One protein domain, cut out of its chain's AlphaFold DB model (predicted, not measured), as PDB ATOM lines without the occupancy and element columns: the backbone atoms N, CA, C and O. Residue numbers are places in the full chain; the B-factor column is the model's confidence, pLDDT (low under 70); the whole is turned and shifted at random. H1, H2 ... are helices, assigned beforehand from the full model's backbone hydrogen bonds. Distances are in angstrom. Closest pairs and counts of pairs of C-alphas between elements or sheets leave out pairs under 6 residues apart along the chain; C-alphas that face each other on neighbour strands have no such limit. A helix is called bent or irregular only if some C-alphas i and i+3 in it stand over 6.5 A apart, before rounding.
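Overview. This is residues 11 to 99 of the 103 residues of an uncharacterized protein of Nitrospirae bacterium (UniProt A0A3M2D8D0). H3 and H5, the two longest helices, pack side by side, running the same way, and form one wall; H4 and H7 lie on the other side, and H1 bridges H3 and H4, about perpendicular to both. The short helices H2 and H6 sit at opposite ends, H2 at the corner where the chain enters H3 and H6 where it passes from H5 to H7. The printed part has 89 residues with seven named helices, H1 to H7 in order, and no named strand; its class is all helix. It is compact, with a radius of gyration of the C-alphas of 12.2 A, and its rounded outline spans 34 by 31 by 21 A.

Along the chain. H1, residues 12 to 18, begins with C-alpha 12 at (260.412, 244.445, 193.628). H2 is residues 23 to 26. H3, residues 29 to 45, is the longest helix, 24.3 A from first to last C-alpha. H4 is residues 53 to 60, 10.5 A long. H5, residues 65 to 78, is 20.0 A long and begins with C-alpha 65 at (260.966, 224.844, 198.084). H6 is residues 80 to 84; it is neither bent nor irregular, but only just: C-alphas 81 and 84 are 6.4 A apart. H7, residues 87 to 97, is 15.1 A long and ends with C-alpha 97 at (256.461, 221.040, 202.351).

Arrangement. H5 is the hub, touching three helices. It touches H3 at a steep tilt of 40 degrees, the same way, and the closest C-alphas are those of Val 36 and Phe 71, 5.8 A apart. H5 and H7 only just touch, with 3 pairs of C-alphas within 8 A, the closest those of Phe 72 and Tyr 90 at 6.9 A; they run opposite ways at a shallow tilt of 32 degrees. With residues 72 to 76 alone, H5 touches H6, closest at the C-alphas of Lys 76 and Leu 83, 6.1 A. H6 and H7 meet only through their link. H4 and H7 are close but not clearly touching, closest at the C-alphas of Ala 57 and Leu 89, 6.8 A. H1 touches H4, about perpendicular at 81 degrees, with the C-alphas of Leu 16 and Gln 55 closest at 5.2 A. H1 and H3 are close but not clearly touching, closest at the C-alphas of Phe 12 and Leu 39, 7.1 A. H2 and H3 touch only at the corner, closest at the C-alphas of Leu 26 and Val 32, 5.6 A. Among the pairs that are apart are H3 and H7, and H1 and H5. Every O i to N i+4 pair is within hydrogen-bond range in H1, H3, H4, H5 and H7; in H6 it is 0 of 1, with 1 of 2 O i to N i+3 pairs within range, and H2 is too short for an O i to N i+4 pair.

Size, cuts and confidence. The two C-alphas farthest apart are those of Pro 47 and Pro 99, 35.2 A. The printed part has no cut and no long link; the link from H3 to H4, 7 residues, is short but not tight, and the other links are tight. The mean pLDDT of the printed part is 88.6, and residues 96 to 99 are under 70.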
ATOM      1  N   PRO A  11     263.371 245.703 190.642       91.19
ATOM      2  CA  PRO A  11     262.061 246.348 190.697       91.19
ATOM      3  C   PRO A  11     261.041 245.503 191.486       91.19
ATOM      4  O   PRO A  11     260.054 245.026 190.937       91.19
ATOM      5  N   PHE A  12     261.266 245.303 192.790       94.19
ATOM      6  CA  PHE A  12     260.412 244.445 193.628       94.19
ATOM      7  C   PHE A  12     258.948 244.887 193.675       94.19
ATOM      8  O   PHE A  12     258.073 244.027 193.686       94.19
ATOM      9  N   ALA A  13     258.675 246.197 193.670       92.44
ATOM     10  CA  ALA A  13     257.311 246.722 193.581       92.44
ATOM     11  C   ALA A  13     256.597 246.178 192.334       92.44
ATOM     12  O   ALA A  13     255.547 245.556 192.445       92.44
ATOM     13  N   GLU A  14     257.235 246.303 191.170       93.56
ATOM     14  CA  GLU A  14     256.687 245.833 189.900       93.56
ATOM     15  C   GLU A  14     256.548 244.305 189.865       93.56
ATOM     16  O   GLU A  14     255.560 243.785 189.350       93.56
ATOM     17  N   MET A  15     257.509 243.570 190.437       94.75
ATOM     18  CA  MET A  15     257.412 242.112 190.560       94.75
ATOM     19  C   MET A  15     256.210 241.703 191.411       94.75
ATOM     20  O   MET A  15     255.468 240.811 191.010       94.75
ATOM     21  N   LEU A  16     256.001 242.358 192.557       94.19
ATOM     22  CA  LEU A  16     254.874 242.102 193.459       94.19
ATOM     23  C   LEU A  16     253.541 242.462 192.799       94.19
ATOM     24  O   LEU A  16     252.582 241.706 192.906       94.19
ATOM     25  N   GLU A  17     253.483 243.578 192.074       94.12
ATOM     26  CA  GLU A  17     252.289 243.988 191.332       94.12
ATOM     27  C   GLU A  17     251.941 243.016 190.202       94.12
ATOM     28  O   GLU A  17     250.775 242.664 190.031       94.12
ATOM     29  N   LYS A  18     252.944 242.551 189.450       94.38
ATOM     30  CA  LYS A  18     252.759 241.600 188.345       94.38
ATOM     31  C   LYS A  18     252.652 240.146 188.803       94.38
ATOM     32  O   LYS A  18     252.288 239.298 187.992       94.38
ATOM     33  N   GLY A  19     253.026 239.853 190.047       93.88
ATOM     34  CA  GLY A  19     253.159 238.494 190.562       93.88
ATOM     35  C   GLY A  19     254.123 237.646 189.730       93.88
ATOM     36  O   GLY A  19     253.846 236.476 189.488       93.88
ATOM     37  N   LYS A  20     255.225 238.215 189.216       94.81
ATOM     38  CA  LYS A  20     256.155 237.480 188.340       94.81
ATOM     39  C   LYS A  20     257.616 237.814 188.598       94.81
ATOM     40  O   LYS A  20     257.995 238.983 188.605       94.81
ATOM     41  N   ILE A  21     258.439 236.770 188.711       93.25
ATOM     42  CA  ILE A  21     259.898 236.887 188.764       93.25
ATOM     43  C   ILE A  21     260.455 236.767 187.335       93.25
ATOM     44  O   ILE A  21     260.195 235.772 186.652       93.25
ATOM     45  N   PRO A  22     261.209 237.762 186.837       92.19
ATOM     46  CA  PRO A  22     261.904 237.645 185.559       92.19
ATOM     47  C   PRO A  22     262.877 236.456 185.536       92.19
ATOM     48  O   PRO A  22     263.597 236.213 186.505       92.19
ATOM     49  N   GLN A  23     262.929 235.739 184.407       89.12
ATOM     50  CA  GLN A  23     263.714 234.503 184.252       89.12
ATOM     51  C   GLN A  23     265.205 234.697 184.565       89.12
ATOM     52  O   GLN A  23     265.861 233.775 185.044       89.12
ATOM     53  N   GLU A  24     265.739 235.895 184.326       88.62
ATOM     54  CA  GLU A  24     267.125 236.245 184.646       88.62
ATOM     55  C   GLU A  24     267.447 236.045 186.132       88.62
ATOM     56  O   GLU A  24     268.536 235.570 186.450       88.62
ATOM     57  N   TYR A  25     266.488 236.299 187.030       89.50
ATOM     58  CA  TYR A  25     266.657 236.107 188.469       89.50
ATOM     59  C   TYR A  25     266.475 234.648 188.910       89.50
ATOM     60  O   TYR A  25     266.908 234.285 190.000       89.50
ATOM     61  N   LEU A  26     265.888 233.808 188.050       90.31
ATOM     62  CA  LEU A  26     265.711 232.362 188.246       90.31
ATOM     63  C   LEU A  26     266.786 231.530 187.524       90.31
ATOM     64  O   LEU A  26     266.693 230.309 187.453       90.31
ATOM     65  N   SER A  27     267.806 232.183 186.962       88.19
ATOM     66  CA  SER A  27     268.823 231.545 186.117       88.19
ATOM     67  C   SER A  27     269.772 230.598 186.861       88.19
ATOM     68  O   SER A  27     270.330 229.692 186.245       88.19
ATOM     69  N   SER A  28     269.990 230.806 188.164       90.50
ATOM     70  CA  SER A  28     270.862 229.964 188.990       90.50
ATOM     71  C   SER A  28     270.497 230.048 190.472       90.50
ATOM     72  O   SER A  28     269.971 231.064 190.922       90.50
ATOM     73  N   ASP A  29     270.864 229.026 191.250       90.50
ATOM     74  CA  ASP A  29     270.683 229.018 192.709       90.50
ATOM     75  C   ASP A  29     271.310 230.235 193.395       90.50
ATOM     76  O   ASP A  29     270.716 230.824 194.296       90.50
ATOM     77  N   TYR A  30     272.499 230.649 192.950       89.56
ATOM     78  CA  TYR A  30     273.165 231.832 193.490       89.56
ATOM     79  C   TYR A  30     272.333 233.098 193.242       89.56
ATOM     80  O   TYR A  30     272.089 233.878 194.163       89.56
ATOM     81  N   THR A  31     271.848 233.277 192.010       90.88
ATOM     82  CA  THR A  31     271.003 234.409 191.613       90.88
ATOM     83  C   THR A  31     269.712 234.451 192.433       90.88
ATOM     84  O   THR A  31     269.344 235.508 192.950       90.88
ATOM     85  N   VAL A  32     269.059 233.299 192.611       93.75
ATOM     86  CA  VAL A  32     267.812 233.188 193.376       93.75
ATOM     87  C   VAL A  32     268.049 233.490 194.853       93.75
ATOM     88  O   VAL A  32     267.278 234.235 195.453       93.75
ATOM     89  N   GLN A  33     269.130 232.989 195.454       92.88
ATOM     90  CA  GLN A  33     269.472 233.321 196.840       92.88
ATOM     91  C   GLN A  33     269.693 234.825 197.035       92.88
ATOM     92  O   GLN A  33     269.177 235.394 197.997       92.88
ATOM     93  N   GLN A  34     270.403 235.483 196.112       92.44
ATOM     94  CA  GLN A  34     270.599 236.937 196.150       92.44
ATOM     95  C   GLN A  34     269.274 237.696 195.993       92.44
ATOM     96  O   GLN A  34     269.028 238.659 196.720       92.44
ATOM     97  N   LEU A  35     268.397 237.255 195.085       94.25
ATOM     98  CA  LEU A  35     267.054 237.816 194.928       94.25
ATOM     99  C   LEU A  35     266.255 237.699 196.231       94.25
ATOM    100  O   LEU A  35     265.689 238.689 196.687       94.25
ATOM    101  N   VAL A  36     266.222 236.508 196.833       94.94
ATOM    102  CA  VAL A  36     265.448 236.216 198.047       94.94
ATOM    103  C   VAL A  36     265.949 237.023 199.238       94.94
ATOM    104  O   VAL A  36     265.142 237.602 199.960       94.94
ATOM    105  N   GLU A  37     267.265 237.116 199.435       94.44
ATOM    106  CA  GLU A  37     267.835 237.933 200.509       94.44
ATOM    107  C   GLU A  37     267.427 239.404 200.354       94.44
ATOM    108  O   GLU A  37     266.938 240.034 201.294       94.44
ATOM    109  N   ARG A  38     267.525 239.939 199.135       93.50
ATOM    110  CA  ARG A  38     267.118 241.315 198.839       93.50
ATOM    111  C   ARG A  38     265.606 241.520 198.939       93.50
ATOM    112  O   ARG A  38     265.182 242.593 199.364       93.50
ATOM    113  N   LEU A  39     264.802 240.508 198.613       95.00
ATOM    114  CA  LEU A  39     263.353 240.535 198.793       95.00
ATOM    115  C   LEU A  39     262.997 240.626 200.279       95.00
ATOM    116  O   LEU A  39     262.150 241.439 200.629       95.00
ATOM    117  N   VAL A  40     263.670 239.868 201.155       94.94
ATOM    118  CA  VAL A  40     263.500 239.977 202.616       94.94
ATOM    119  C   VAL A  40     263.781 241.403 203.088       94.94
ATOM    120  O   VAL A  40     262.975 241.990 203.808       94.94
ATOM    121  N   HIS A  41     264.887 241.999 202.639       93.56
ATOM    122  CA  HIS A  41     265.192 243.392 202.967       93.56
ATOM    123  C   HIS A  41     264.125 244.363 202.448       93.56
ATOM    124  O   HIS A  41     263.733 245.284 203.165       93.56
ATOM    125  N   TYR A  42     263.622 244.153 201.231       94.06
ATOM    126  CA  TYR A  42     262.560 244.974 200.659       94.06
ATOM    127  C   TYR A  42     261.274 244.893 201.494       94.06
ATOM    128  O   TYR A  42     260.802 245.917 201.977       94.06
ATOM    129  N   VAL A  43     260.747 243.692 201.752       93.06
ATOM    130  CA  VAL A  43     259.467 243.513 202.462       93.06
ATOM    131  C   VAL A  43     259.491 244.002 203.912       93.06
ATOM    132  O   VAL A  43     258.432 244.317 204.453       93.06
ATOM    133  N   LEU A  44     260.678 244.065 204.529       92.19
ATOM    134  CA  LEU A  44     260.889 244.600 205.877       92.19
ATOM    135  C   LEU A  44     261.115 246.120 205.912       92.19
ATOM    136  O   LEU A  44     260.960 246.720 206.973       92.19
ATOM    137  N   SER A  45     261.520 246.738 204.798       91.62
ATOM    138  CA  SER A  45     261.870 248.168 204.743       91.62
ATOM    139  C   SER A  45     260.762 249.056 204.185       91.62
ATOM    140  O   SER A  45     260.705 250.241 204.516       91.62
ATOM    141  N   VAL A  46     259.879 248.507 203.353       91.69
ATOM    142  CA  VAL A  46     258.751 249.256 202.793       91.69
ATOM    143  C   VAL A  46     257.648 249.492 203.828       91.69
ATOM    144  O   VAL A  46     257.473 248.690 204.748       91.69
ATOM    145  N   PRO A  47     256.875 250.586 203.701       87.81
ATOM    146  CA  PRO A  47     255.776 250.856 204.614       87.81
ATOM    147  C   PRO A  47     254.696 249.763 204.553       87.81
ATOM    148  O   PRO A  47     254.538 249.088 203.527       87.81
ATOM    149  N   PRO A  48     253.892 249.620 205.622       77.19
ATOM    150  CA  PRO A  48     252.696 248.787 205.589       77.19
ATOM    151  C   PRO A  48     251.821 249.140 204.376       77.19
ATOM    152  O   PRO A  48     251.659 250.316 204.052       77.19
ATOM    153  N   ASN A  49     251.241 248.129 203.725       84.31
ATOM    154  CA  ASN A  49     250.420 248.241 202.507       84.31
ATOM    155  C   ASN A  49     251.169 248.571 201.201       84.31
ATOM    156  O   ASN A  49     250.516 248.735 200.175       84.31
ATOM    157  N   ALA A  50     252.508 248.617 201.188       90.12
ATOM    158  CA  ALA A  50     253.275 248.712 199.937       90.12
ATOM    159  C   ALA A  50     253.102 247.481 199.022       90.12
ATOM    160  O   ALA A  50     253.393 247.538 197.831       90.12
ATOM    161  N   TYR A  51     252.654 246.365 199.592       92.75
ATOM    162  CA  TYR A  51     252.240 245.151 198.905       92.75
ATOM    163  C   TYR A  51     251.233 244.406 199.788       92.75
ATOM    164  O   TYR A  51     251.070 244.706 200.975       92.75
ATOM    165  N   THR A  52     250.565 243.414 199.214       93.00
ATOM    166  CA  THR A  52     249.615 242.540 199.909       93.00
ATOM    167  C   THR A  52     250.203 241.142 200.104       93.00
ATOM    168  O   THR A  52     251.050 240.698 199.328       93.00
ATOM    169  N   MET A  53     249.748 240.407 201.123       91.25
ATOM    170  CA  MET A  53     250.213 239.028 201.343       91.25
ATOM    171  C   MET A  53     250.001 238.108 200.123       91.25
ATOM    172  O   MET A  53     250.922 237.353 199.828       91.25
ATOM    173  N   PRO A  54     248.886 238.188 199.364       92.31
ATOM    174  CA  PRO A  54     248.728 237.413 198.131       92.31
ATOM    175  C   PRO A  54     249.758 237.743 197.043       92.31
ATOM    176  O   PRO A  54     250.227 236.840 196.360       92.31
ATOM    177  N   GLN A  55     250.156 239.013 196.898       94.69
ATOM    178  CA  GLN A  55     251.212 239.401 195.948       94.69
ATOM    179  C   GLN A  55     252.559 238.783 196.327       94.69
ATOM    180  O   GLN A  55     253.277 238.274 195.468       94.69
ATOM    181  N   LEU A  56     252.889 238.782 197.622       94.31
ATOM    182  CA  LEU A  56     254.100 238.130 198.112       94.31
ATOM    183  C   LEU A  56     254.023 236.604 197.958       94.31
ATOM    184  O   LEU A  56     254.998 236.003 197.518       94.31
ATOM    185  N   ALA A  57     252.877 235.988 198.267       92.31
ATOM    186  CA  ALA A  57     252.654 234.554 198.079       92.31
ATOM    187  C   ALA A  57     252.919 234.135 196.629       92.31
ATOM    188  O   ALA A  57     253.732 233.249 196.391       92.31
ATOM    189  N   SER A  58     252.323 234.854 195.674       93.94
ATOM    190  CA  SER A  58     252.457 234.578 194.241       93.94
ATOM    191  C   SER A  58     253.909 234.636 193.752       93.94
ATOM    192  O   SER A  58     254.303 233.868 192.873       93.94
ATOM    193  N   LEU A  59     254.739 235.515 194.328       94.62
ATOM    194  CA  LEU A  59     256.175 235.519 194.042       94.62
ATOM    195  C   LEU A  59     256.897 234.322 194.661       94.62
ATOM    196  O   LEU A  59     257.735 233.716 193.999       94.62
ATOM    197  N   LEU A  60     256.594 233.985 195.915       93.81
ATOM    198  CA  LEU A  60     257.239 232.868 196.605       93.81
ATOM    199  C   LEU A  60     256.903 231.516 195.955       93.81
ATOM    200  O   LEU A  60     257.791 230.679 195.850       93.81
ATOM    201  N   GLU A  61     255.686 231.333 195.439       92.31
ATOM    202  CA  GLU A  61     255.248 230.130 194.708       92.31
ATOM    203  C   GLU A  61     256.078 229.841 193.444       92.31
ATOM    204  O   GLU A  61     256.157 228.699 193.002       92.31
ATOM    205  N   GLN A  62     256.732 230.853 192.864       93.69
ATOM    206  CA  GLN A  62     257.617 230.685 191.703       93.69
ATOM    207  C   GLN A  62     259.022 230.197 192.075       93.69
ATOM    208  O   GLN A  62     259.828 229.907 191.191       93.69
ATOM    209  N   LEU A  63     259.345 230.151 193.367       92.69
ATOM    210  CA  LEU A  63     260.640 229.713 193.865       92.69
ATOM    211  C   LEU A  63     260.607 228.226 194.213       92.69
ATOM    212  O   LEU A  63     259.618 227.729 194.747       92.69
ATOM    213  N   ASP A  64     261.736 227.539 194.031       90.12
ATOM    214  CA  ASP A  64     261.892 226.186 194.565       90.12
ATOM    215  C   ASP A  64     261.673 226.152 196.091       90.12
ATOM    216  O   ASP A  64     262.070 227.096 196.789       90.12
ATOM    217  N   PRO A  65     261.186 225.026 196.646       88.88
ATOM    218  CA  PRO A  65     260.966 224.844 198.084       88.88
ATOM    219  C   PRO A  65     262.132 225.308 198.966       88.88
ATOM    220  O   PRO A  65     261.949 226.008 199.962       88.88
ATOM    221  N   LYS A  66     263.371 224.988 198.567       90.38
ATOM    222  CA  LYS A  66     264.588 225.376 199.301       90.38
ATOM    223  C   LYS A  66     264.742 226.896 199.437       90.38
ATOM    224  O   LYS A  66     265.197 227.378 200.474       90.38
ATOM    225  N   HIS A  67     264.350 227.653 198.414       93.19
ATOM    226  CA  HIS A  67     264.453 229.109 198.376       93.19
ATOM    227  C   HIS A  67     263.302 229.777 199.135       93.19
ATOM    228  O   HIS A  67     263.512 230.804 199.778       93.19
ATOM    229  N   GLN A  68     262.122 229.154 199.154       91.62
ATOM    230  CA  GLN A  68     261.019 229.578 200.016       91.62
ATOM    231  C   GLN A  68     261.368 229.393 201.501       91.62
ATOM    232  O   GLN A  68     261.219 230.313 202.302       91.62
ATOM    233  N   ILE A  69     261.934 228.238 201.874       90.00
ATOM    234  CA  ILE A  69     262.450 227.998 203.232       90.00
ATOM    235  C   ILE A  69     263.535 229.030 203.578       90.00
ATOM    236  O   ILE A  69     263.542 229.584 204.680       90.00
ATOM    237  N   PHE A  70     264.434 229.322 202.633       92.38
ATOM    238  CA  PHE A  70     265.478 230.329 202.810       92.38
ATOM    239  C   PHE A  70     264.909 231.732 203.064       92.38
ATOM    240  O   PHE A  70     265.400 232.409 203.967       92.38
ATOM    241  N   PHE A  71     263.843 232.136 202.361       94.25
ATOM    242  CA  PHE A  71     263.139 233.398 202.611       94.25
ATOM    243  C   PHE A  71     262.687 233.500 204.071       94.25
ATOM    244  O   PHE A  71     263.054 234.444 204.770       94.25
ATOM    245  N   PHE A  72     261.959 232.498 204.574       91.25
ATOM    246  CA  PHE A  72     261.460 232.513 205.952       91.25
ATOM    247  C   PHE A  72     262.577 232.433 206.995       91.25
ATOM    248  O   PHE A  72     262.494 233.086 208.037       91.25
ATOM    249  N   LYS A  73     263.644 231.677 206.713       90.94
ATOM    250  CA  LYS A  73     264.836 231.641 207.564       90.94
ATOM    251  C   LYS A  73     265.468 233.032 207.671       90.94
ATOM    252  O   LYS A  73     265.668 233.513 208.783       90.94
ATOM    253  N   LYS A  74     265.712 233.700 206.541       93.06
ATOM    254  CA  LYS A  74     266.301 235.048 206.497       93.06
ATOM    255  C   LYS A  74     265.406 236.104 207.126       93.06
ATOM    256  O   LYS A  74     265.898 236.989 207.820       93.06
ATOM    257  N   LEU A  75     264.097 235.990 206.936       91.31
ATOM    258  CA  LEU A  75     263.105 236.848 207.570       91.31
ATOM    259  C   LEU A  75     263.170 236.731 209.100       91.31
ATOM    260  O   LEU A  75     263.256 237.744 209.791       91.31
ATOM    261  N   LYS A  76     263.220 235.498 209.621       88.75
ATOM    262  CA  LYS A  76     263.379 235.218 211.056       88.75
ATOM    263  C   LYS A  76     264.716 235.717 211.604       88.75
ATOM    264  O   LYS A  76     264.741 236.256 212.703       88.75
ATOM    265  N   GLU A  77     265.810 235.528 210.866       91.69
ATOM    266  CA  GLU A  77     267.150 235.999 211.248       91.69
ATOM    267  C   GLU A  77     267.230 237.532 211.288       91.69
ATOM    268  O   GLU A  77     267.852 238.089 212.187       91.69
ATOM    269  N   THR A  78     266.583 238.208 210.336       90.00
ATOM    270  CA  THR A  78     266.641 239.671 210.191       90.00
ATOM    271  C   THR A  78     265.678 240.386 211.136       90.00
ATOM    272  O   THR A  78     266.007 241.431 211.689       90.00
ATOM    273  N   SER A  79     264.474 239.842 211.330       87.06
ATOM    274  CA  SER A  79     263.466 240.403 212.229       87.06
ATOM    275  C   SER A  79     262.565 239.292 212.782       87.06
ATOM    276  O   SER A  79     261.523 238.986 212.194       87.06
ATOM    277  N   PRO A  80     262.918 238.688 213.932       83.75
ATOM    278  CA  PRO A  80     262.137 237.613 214.549       83.75
ATOM    279  C   PRO A  80     260.684 238.018 214.824       83.75
ATOM    280  O   PRO A  80     259.759 237.242 214.593       83.75
ATOM    281  N   GLU A  81     260.485 239.268 215.247       84.00
ATOM    282  CA  GLU A  81     259.172 239.849 215.527       84.00
ATOM    283  C   GLU A  81     258.300 239.974 214.278       84.00
ATOM    284  O   GLU A  81     257.076 239.948 214.388       84.00
ATOM    285  N   SER A  82     258.907 240.093 213.091       79.19
ATOM    286  CA  SER A  82     258.158 240.211 211.842       79.19
ATOM    287  C   SER A  82     257.413 238.926 211.488       79.19
ATOM    288  O   SER A  82     256.354 238.989 210.871       79.19
ATOM    289  N   LEU A  83     257.896 237.765 211.950       78.31
ATOM    290  CA  LEU A  83     257.379 236.451 211.568       78.31
ATOM    291  C   LEU A  83     255.882 236.284 211.870       78.31
ATOM    292  O   LEU A  83     255.181 235.616 211.117       78.31
ATOM    293  N   LYS A  84     255.362 236.954 212.908       82.69
ATOM    294  CA  LYS A  84     253.924 236.967 213.232       82.69
ATOM    295  C   LYS A  84     253.060 237.575 212.123       82.69
ATOM    296  O   LYS A  84     251.940 237.125 211.911       82.69
ATOM    297  N   HIS A  85     253.586 238.554 211.388       83.25
ATOM    298  CA  HIS A  85     252.895 239.193 210.264       83.25
ATOM    299  C   HIS A  85     252.892 238.313 209.011       83.25
ATOM    300  O   HIS A  85     251.971 238.399 208.205       83.25
ATOM    301  N   PHE A  86     253.881 237.427 208.882       85.44
ATOM    302  CA  PHE A  86     254.014 236.488 207.768       85.44
ATOM    303  C   PHE A  86     253.544 235.071 208.119       85.44
ATOM    304  O   PHE A  86     253.664 234.167 207.295       85.44
ATOM    305  N   ALA A  87     252.992 234.863 209.319       82.88
ATOM    306  CA  ALA A  87     252.578 233.555 209.816       82.88
ATOM    307  C   ALA A  87     251.628 232.804 208.861       82.88
ATOM    308  O   ALA A  87     251.880 231.622 208.630       82.88
ATOM    309  N   PRO A  88     250.605 233.434 208.238       84.81
ATOM    310  CA  PRO A  88     249.750 232.738 207.275       84.81
ATOM    311  C   PRO A  88     250.527 232.151 206.090       84.81
ATOM    312  O   PRO A  88     250.274 231.013 205.704       84.81
ATOM    313  N   LEU A  89     251.513 232.887 205.560       84.75
ATOM    314  CA  LEU A  89     252.378 232.397 204.484       84.75
ATOM    315  C   LEU A  89     253.300 231.294 204.995       84.75
ATOM    316  O   LEU A  89     253.367 230.226 204.398       84.75
ATOM    317  N   TYR A  90     253.964 231.522 206.129       82.44
ATOM    318  CA  TYR A  90     254.879 230.552 206.723       82.44
ATOM    319  C   TYR A  90     254.202 229.195 206.945       82.44
ATOM    320  O   TYR A  90     254.724 228.174 206.514       82.44
ATOM    321  N   TYR A  91     253.023 229.172 207.570       81.56
ATOM    322  CA  TYR A  91     252.306 227.922 207.817       81.56
ATOM    323  C   TYR A  91     251.710 227.318 206.544       81.56
ATOM    324  O   TYR A  91     251.733 226.097 206.418       81.56
ATOM    325  N   GLY A  92     251.224 228.136 205.603       81.44
ATOM    326  CA  GLY A  92     250.722 227.658 204.311       81.44
ATOM    327  C   GLY A  92     251.794 226.904 203.524       81.44
ATOM    328  O   GLY A  92     251.608 225.738 203.189       81.44
ATOM    329  N   PHE A  93     252.962 227.520 203.345       80.06
ATOM    330  CA  PHE A  93     254.088 226.898 202.651       80.06
ATOM    331  C   PHE A  93     254.672 225.709 203.426       80.06
ATOM    332  O   PHE A  93     254.943 224.662 202.850       80.06
ATOM    333  N   MET A  94     254.828 225.805 204.752       74.06
ATOM    334  CA  MET A  94     255.345 224.679 205.547       74.06
ATOM    335  C   MET A  94     254.399 223.473 205.556       74.06
ATOM    336  O   MET A  94     254.873 222.339 205.597       74.06
ATOM    337  N   ALA A  95     253.082 223.690 205.493       72.44
ATOM    338  CA  ALA A  95     252.116 222.607 205.326       72.44
ATOM    339  C   ALA A  95     252.268 221.918 203.960       72.44
ATOM    340  O   ALA A  95     252.167 220.695 203.884       72.44
ATOM    341  N   GLU A  96     252.577 222.681 202.910       67.88
ATOM    342  CA  GLU A  96     252.843 222.161 201.564       67.88
ATOM    343  C   GLU A  96     254.165 221.377 201.477       67.88
ATOM    344  O   GLU A  96     254.260 220.399 200.738       67.88
ATOM    345  N   PHE A  97     255.168 221.739 202.287       64.56
ATOM    346  CA  PHE A  97     256.461 221.040 202.351       64.56
ATOM    347  C   PHE A  97     256.515 219.872 203.325       64.56
ATOM    348  O   PHE A  97     257.427 219.048 203.231       64.56
ATOM    349  N   HIS A  98     255.549 219.752 204.235       55.81
ATOM    350  CA  HIS A  98     255.502 218.653 205.194       55.81
ATOM    351  C   HIS A  98     255.563 217.258 204.531       55.81
ATOM    352  O   HIS A  98     256.263 216.404 205.061       55.81
ATOM    353  N   PRO A  99     254.936 216.985 203.370       53.75
ATOM    354  CA  PRO A  99     255.102 215.705 202.673       53.75
ATOM    355  C   PRO A  99     256.504 215.500 202.076       53.75
ATOM    356  O   PRO A  99     256.974 214.371 202.020       53.75
TER     357      PRO A  99